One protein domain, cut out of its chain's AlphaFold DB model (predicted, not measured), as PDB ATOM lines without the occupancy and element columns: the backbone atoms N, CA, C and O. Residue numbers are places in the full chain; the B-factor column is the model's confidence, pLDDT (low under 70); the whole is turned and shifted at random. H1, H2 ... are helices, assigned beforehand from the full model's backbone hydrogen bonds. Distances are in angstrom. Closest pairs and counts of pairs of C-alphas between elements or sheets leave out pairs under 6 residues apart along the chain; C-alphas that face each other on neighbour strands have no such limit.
ATOM      1  N   VAL A  18      19.759  40.137 120.718       88.50
ATOM      2  CA  VAL A  18      18.777  40.821 119.855       88.50
ATOM      3  C   VAL A  18      18.757  42.333 120.092       88.50
ATOM      4  O   VAL A  18      18.774  43.104 119.131       88.50
ATOM      5  N   LYS A  19      18.745  42.780 121.356       91.12
ATOM      6  CA  LYS A  19      18.689  44.214 121.662       91.12
ATOM      7  C   LYS A  19      19.999  44.919 121.323       91.12
ATOM      8  O   LYS A  19      19.969  46.058 120.868       91.12
ATOM      9  N   ILE A  20      21.135  44.248 121.522       92.94
ATOM     10  CA  ILE A  20      22.449  44.764 121.118       92.94
ATOM     11  C   ILE A  20      22.491  44.954 119.600       92.94
ATOM     12  O   ILE A  20      22.875  46.028 119.144       92.94
ATOM     13  N   THR A  21      22.031  43.966 118.826       93.50
ATOM     14  CA  THR A  21      21.935  44.074 117.364       93.50
ATOM     15  C   THR A  21      21.097  45.281 116.946       93.50
ATOM     16  O   THR A  21      21.562  46.095 116.157       93.50
ATOM     17  N   GLU A  22      19.900  45.451 117.516       94.00
ATOM     18  CA  GLU A  22      19.014  46.584 117.205       94.00
ATOM     19  C   GLU A  22      19.673  47.941 117.513       94.00
ATOM     20  O   GLU A  22      19.619  48.864 116.700       94.00
ATOM     21  N   LEU A  23      20.322  48.066 118.677       95.38
ATOM     22  CA  LEU A  23      21.000  49.301 119.076       95.38
ATOM     23  C   LEU A  23      22.179  49.627 118.154       95.38
ATOM     24  O   LEU A  23      22.335  50.781 117.762       95.38
ATOM     25  N   LEU A  24      22.969  48.623 117.767       95.69
ATOM     26  CA  LEU A  24      24.072  48.802 116.825       95.69
ATOM     27  C   LEU A  24      23.572  49.189 115.432       95.69
ATOM     28  O   LEU A  24      24.146  50.077 114.812       95.69
ATOM     29  N   GLU A  25      22.493  48.575 114.939       95.44
ATOM     30  CA  GLU A  25      21.906  48.943 113.646       95.44
ATOM     31  C   GLU A  25      21.427  50.400 113.622       95.44
ATOM     32  O   GLU A  25      21.664  51.127 112.649       95.44
ATOM     33  N   ASN A  26      20.788  50.845 114.705       95.50
ATOM     34  CA  ASN A  26      20.323  52.222 114.852       95.50
ATOM     35  C   ASN A  26      21.497  53.209 114.922       95.50
ATOM     36  O   ASN A  26      21.497  54.211 114.206       95.50
ATOM     37  N   GLU A  27      22.518  52.908 115.724       95.56
ATOM     38  CA  GLU A  27      23.683  53.784 115.870       95.56
ATOM     39  C   GLU A  27      24.503  53.855 114.574       95.56
ATOM     40  O   GLU A  27      24.872  54.935 114.120       95.56
ATOM     41  N   LEU A  28      24.712  52.728 113.888       94.25
ATOM     42  CA  LEU A  28      25.408  52.705 112.596       94.25
ATOM     43  C   LEU A  28      24.615  53.422 111.494       94.25
ATOM     44  O   LEU A  28      25.207  54.036 110.602       94.25
ATOM     45  N   THR A  29      23.281  53.409 111.574       93.00
ATOM     46  CA  THR A  29      22.430  54.247 110.718       93.00
ATOM     47  C   THR A  29      22.692  55.735 110.960       93.00
ATOM     48  O   THR A  29      22.776  56.504 110.000       93.00
ATOM     49  N   LEU A  30      22.838  56.156 112.220       91.81
ATOM     50  CA  LEU A  30      23.160  57.540 112.562       91.81
ATOM     51  C   LEU A  30      24.557  57.922 112.055       91.81
ATOM     52  O   LEU A  30      24.692  58.910 111.334       91.81
ATOM     53  N   VAL A  31      25.572  57.102 112.344       90.44
ATOM     54  CA  VAL A  31      26.962  57.335 111.921       90.44
ATOM     55  C   VAL A  31      27.056  57.518 110.409       90.44
ATOM     56  O   VAL A  31      27.642  58.500 109.948       90.44
ATOM     57  N   ARG A  32      26.435  56.629 109.618       87.44
ATOM     58  CA  ARG A  32      26.516  56.735 108.154       87.44
ATOM     59  C   ARG A  32      25.818  57.982 107.611       87.44
ATOM     60  O   ARG A  32      26.259  58.525 106.603       87.44
ATOM     61  N   LYS A  33      24.733  58.437 108.249       85.44
ATOM     62  CA  LYS A  33      24.023  59.658 107.840       85.44
ATOM     63  C   LYS A  33      24.873  60.887 108.122       85.44
ATOM     64  O   LYS A  33      25.024  61.723 107.238       85.44
ATOM     65  N   THR A  34      25.485  60.958 109.302       86.56
ATOM     66  CA  THR A  34      26.372  62.064 109.679       86.56
ATOM     67  C   THR A  34      27.602  62.133 108.775       86.56
ATOM     68  O   THR A  34      27.924  63.200 108.260       86.56
ATOM     69  N   GLN A  35      28.253  60.997 108.510       82.44
ATOM     70  CA  GLN A  35      29.392  60.946 107.588       82.44
ATOM     71  C   GLN A  35      28.978  61.275 106.148       82.44
ATOM     72  O   GLN A  35      29.668  62.028 105.469       82.44
ATOM     73  N   GLY A  36      27.828  60.765 105.695       74.88
ATOM     74  CA  GLY A  36      27.277  61.086 104.380       74.88
ATOM     75  C   GLY A  36      26.932  62.569 104.214       74.88
ATOM     76  O   GLY A  36      27.123  63.107 103.129       74.88
ATOM     77  N   ALA A  37      26.461  63.239 105.270       74.31
ATOM     78  CA  ALA A  37      26.214  64.680 105.270       74.31
ATOM     79  C   ALA A  37      27.525  65.485 105.243       74.31
ATOM     80  O   ALA A  37      27.678  66.356 104.395       74.31
ATOM     81  N   ALA A  38      28.508  65.131 106.076       70.94
ATOM     82  CA  ALA A  38      29.817  65.793 106.086       70.94
ATOM     83  C   ALA A  38      30.569  65.664 104.743       70.94
ATOM     84  O   ALA A  38      31.243  66.597 104.309       70.94
ATOM     85  N   LEU A  39      30.419  64.523 104.056       62.47
ATOM     86  CA  LEU A  39      30.957  64.313 102.705       62.47
ATOM     87  C   LEU A  39      30.231  65.142 101.633       62.47
ATOM     88  O   LEU A  39      30.824  65.431 100.603       62.47
ATOM     89  N   ARG A  40      28.965  65.527 101.841       60.69
ATOM     90  CA  ARG A  40      28.243  66.417 100.912       60.69
ATOM     91  C   ARG A  40      28.692  67.872 101.036       60.69
ATOM     92  O   ARG A  40      28.663  68.582 100.038       60.69
ATOM     93  N   ASP A  41      29.121  68.289 102.225       59.19
ATOM     94  CA  ASP A  41      29.583  69.659 102.486       59.19
ATOM     95  C   ASP A  41      31.018  69.923 101.990       59.19
ATOM     96  O   ASP A  41      31.453  71.072 101.931       59.19
ATOM     97  N   THR A  42      31.762  68.882 101.599       59.31
ATOM     98  CA  THR A  42      33.140  68.987 101.095       59.31
ATOM     99  C   THR A  42      33.237  68.328  99.723       59.31
ATOM    100  O   THR A  42      33.336  67.110  99.613       59.31
ATOM    101  N   ASN A  43      33.152  69.124  98.654       58.50
ATOM    102  CA  ASN A  43      33.182  68.578  97.302       58.50
ATOM    103  C   ASN A  43      34.620  68.388  96.787       58.50
ATOM    104  O   ASN A  43      35.455  69.278  96.940       58.50
ATOM    105  N   ASP A  64      22.198  43.456 105.266       90.75
ATOM    106  CA  ASP A  64      22.553  44.112 104.004       90.75
ATOM    107  C   ASP A  64      24.040  43.947 103.652       90.75
ATOM    108  O   ASP A  64      24.459  44.352 102.565       90.75
ATOM    109  N   LEU A  65      24.856  43.405 104.562       90.12
ATOM    110  CA  LEU A  65      26.275  43.179 104.323       90.12
ATOM    111  C   LEU A  65      26.504  41.889 103.520       90.12
ATOM    112  O   LEU A  65      25.796  40.903 103.715       90.12
ATOM    113  N   PRO A  66      27.551  41.839 102.676       89.62
ATOM    114  CA  PRO A  66      27.935  40.616 101.968       89.62
ATOM    115  C   PRO A  66      28.558  39.554 102.895       89.62
ATOM    116  O   PRO A  66      28.890  38.462 102.441       89.62
ATOM    117  N   MET A  67      28.749  39.873 104.178       90.19
ATOM    118  CA  MET A  67      29.319  38.989 105.190       90.19
ATOM    119  C   MET A  67      28.265  38.620 106.236       90.19
ATOM    120  O   MET A  67      27.403  39.431 106.575       90.19
ATOM    121  N   LYS A  68      28.365  37.408 106.788       90.81
ATOM    122  CA  LYS A  68      27.498  36.957 107.879       90.81
ATOM    123  C   LYS A  68      27.947  37.599 109.192       90.81
ATOM    124  O   LYS A  68      29.092  37.422 109.600       90.81
ATOM    125  N   VAL A  69      27.044  38.318 109.853       92.88
ATOM    126  CA  VAL A  69      27.290  38.937 111.163       92.88
ATOM    127  C   VAL A  69      26.342  38.331 112.189       92.88
ATOM    128  O   VAL A  69      25.139  38.244 111.953       92.88
ATOM    129  N   GLU A  70      26.886  37.917 113.331       92.12
ATOM    130  CA  GLU A  70      26.139  37.300 114.426       92.12
ATOM    131  C   GLU A  70      26.550  37.908 115.769       92.12
ATOM    132  O   GLU A  70      27.706  38.282 115.966       92.12
ATOM    133  N   VAL A  71      25.602  37.983 116.704       92.38
ATOM    134  CA  VAL A  71      25.838  38.455 118.074       92.38
ATOM    135  C   VAL A  71      25.588  37.298 119.028       92.38
ATOM    136  O   VAL A  71      24.470  36.795 119.123       92.38
ATOM    137  N   HIS A  72      26.632  36.902 119.752       92.06
ATOM    138  CA  HIS A  72      26.601  35.792 120.701       92.06
ATOM    139  C   HIS A  72      26.826  36.299 122.123       92.06
ATOM    140  O   HIS A  72      27.745  37.077 122.382       92.06
ATOM    141  N   GLU A  73      25.997  35.846 123.063       89.88
ATOM    142  CA  GLU A  73      26.226  36.119 124.480       89.88
ATOM    143  C   GLU A  73      27.402  35.291 125.001       89.88
ATOM    144  O   GLU A  73      27.538  34.106 124.693       89.88
ATOM    145  N   CYS A  74      28.240  35.902 125.836       92.62
ATOM    146  CA  CYS A  74      29.354  35.211 126.468       92.62
ATOM    147  C   CYS A  74      29.686  35.786 127.850       92.62
ATOM    148  O   CYS A  74      29.219  36.859 128.233       92.62
ATOM    149  N   SER A  75      30.497  35.061 128.621       91.31
ATOM    150  CA  SER A  75      31.084  35.566 129.867       91.31
ATOM    151  C   SER A  75      32.497  35.033 130.040       91.31
ATOM    152  O   SER A  75      32.687  33.843 130.279       91.31
ATOM    153  N   GLY A  76      33.488  35.927 129.983       92.06
ATOM    154  CA  GLY A  76      34.884  35.573 130.255       92.06
ATOM    155  C   GLY A  76      35.124  35.171 131.713       92.06
ATOM    156  O   GLY A  76      35.952  34.310 131.983       92.06
ATOM    157  N   LYS A  77      34.352  35.733 132.654       94.75
ATOM    158  CA  LYS A  77      34.455  35.400 134.083       94.75
ATOM    159  C   LYS A  77      33.889  34.015 134.403       94.75
ATOM    160  O   LYS A  77      34.440  33.312 135.237       94.75
ATOM    161  N   GLU A  78      32.777  33.648 133.769       92.94
ATOM    162  CA  GLU A  78      32.089  32.371 134.013       92.94
ATOM    163  C   GLU A  78      32.501  31.278 133.016       92.94
ATOM    164  O   GLU A  78      31.928  30.195 133.032       92.94
ATOM    165  N   GLY A  79      33.443  31.564 132.111       92.25
ATOM    166  CA  GLY A  79      33.873  30.624 131.073       92.25
ATOM    167  C   GLY A  79      32.794  30.272 130.039       92.25
ATOM    168  O   GLY A  79      32.975  29.325 129.281       92.25
ATOM    169  N   LYS A  80      31.684  31.020 129.971       93.50
ATOM    170  CA  LYS A  80      30.579  30.788 129.023       93.50
ATOM    171  C   LYS A  80      30.971  31.274 127.628       93.50
ATOM    172  O   LYS A  80      30.594  32.377 127.235       93.50
ATOM    173  N   LEU A  81      31.773  30.482 126.920       94.81
ATOM    174  CA  LEU A  81      32.330  30.804 125.599       94.81
ATOM    175  C   LEU A  81      31.890  29.823 124.498       94.81
ATOM    176  O   LEU A  81      32.318  29.965 123.355       94.81
ATOM    177  N   ASP A  82      31.043  28.841 124.820       94.81
ATOM    178  CA  ASP A  82      30.701  27.738 123.911       94.81
ATOM    179  C   ASP A  82      30.051  28.212 122.608       94.81
ATOM    180  O   ASP A  82      30.412  27.730 121.537       94.81
ATOM    181  N   ALA A  83      29.159  29.207 122.681       91.00
ATOM    182  CA  ALA A  83      28.529  29.800 121.500       91.00
ATOM    183  C   ALA A  83      29.569  30.420 120.550       91.00
ATOM    184  O   ALA A  83      29.554  30.150 119.350       91.00
ATOM    185  N   ILE A  84      30.529  31.172 121.099       93.00
ATOM    186  CA  ILE A  84      31.617  31.786 120.324       93.00
ATOM    187  C   ILE A  84      32.527  30.708 119.729       93.00
ATOM    188  O   ILE A  84      32.866  30.775 118.551       93.00
ATOM    189  N   ARG A  85      32.915  29.700 120.520       94.69
ATOM    190  CA  ARG A  85      33.782  28.611 120.046       94.69
ATOM    191  C   ARG A  85      33.122  27.820 118.915       94.69
ATOM    192  O   ARG A  85      33.774  27.573 117.908       94.69
ATOM    193  N   SER A  86      31.849  27.463 119.079       94.94
ATOM    194  CA  SER A  86      31.059  26.759 118.065       94.94
ATOM    195  C   SER A  86      30.954  27.576 116.776       94.94
ATOM    196  O   SER A  86      31.189  27.057 115.687       94.94
ATOM    197  N   TRP A  87      30.701  28.885 116.892       93.19
ATOM    198  CA  TRP A  87      30.642  29.768 115.732       93.19
ATOM    199  C   TRP A  87      31.981  29.836 114.985       93.19
ATOM    200  O   TRP A  87      32.006  29.619 113.777       93.19
ATOM    201  N   ILE A  88      33.100  30.027 115.694       94.31
ATOM    202  CA  ILE A  88      34.442  30.045 115.085       94.31
ATOM    203  C   ILE A  88      34.723  28.735 114.335       94.31
ATOM    204  O   ILE A  88      35.242  28.767 113.225       94.31
ATOM    205  N   GLN A  89      34.353  27.590 114.916       95.31
ATOM    206  CA  GLN A  89      34.511  26.280 114.275       95.31
ATOM    207  C   GLN A  89      33.623  26.110 113.040       95.31
ATOM    208  O   GLN A  89      34.013  25.410 112.120       95.31
ATOM    209  N   SER A  90      32.450  26.748 113.001       93.19
ATOM    210  CA  SER A  90      31.563  26.715 111.830       93.19
ATOM    211  C   SER A  90      32.070  27.557 110.654       93.19
ATOM    212  O   SER A  90      31.606  27.384 109.529       93.19
ATOM    213  N   CYS A  91      32.985  28.494 110.923       86.69
ATOM    214  CA  CYS A  91      33.602  29.353 109.916       86.69
ATOM    215  C   CYS A  91      34.925  28.795 109.367       86.69
ATOM    216  O   CYS A  91      35.403  29.326 108.364       86.69
ATOM    217  N   ALA A  92      35.520  27.805 110.042       69.62
ATOM    218  CA  ALA A  92      36.764  27.139 109.649       69.62
ATOM    219  C   ALA A  92      36.489  25.970 108.695       69.62
ATOM    220  O   ALA A  92      37.304  25.791 107.764       69.62
TER     221      ALA A  92
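Overview. This is residues 18 to 43 and 64 to 92 of the 92 residues of the protein "Signal recognition particle receptor subunit beta" of Oikopleura dioica (UniProt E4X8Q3). Picture a long helix, H1, sticking out as an arm with residues 22 to 40, and a short helix, H2, set apart from it; the unnamed stretch 64 to 81 runs between them and folds back into H2. The printed part has 55 residues with two named helices, H1 then H2, and no named strand: all helix. It is extended, with a radius of gyration of the C-alphas of 16.7 A, and spans 49 by 25 by 17 A.

Along the chain. Find C-alpha 18 at (18.777, 40.821, 119.855); from there H1, residues 18 to 40, runs 33.2 A. H2, residues 82 to 91, ends at C-alpha 91 at (33.602, 29.353, 109.916).

Arrangement. H1 and H2 are apart, with no C-alpha of the one within 8 A of the other. In both, every O i to N i+4 pair is within hydrogen-bond range. Residues 75 to 80 stand free.

Size, cuts and confidence. Look for the cut: residues 44 to 63 are not printed, and C-alphas 43 and 64 are 27.5 A apart. Confidence is under 70 at residues 39 to 43 and residue 92.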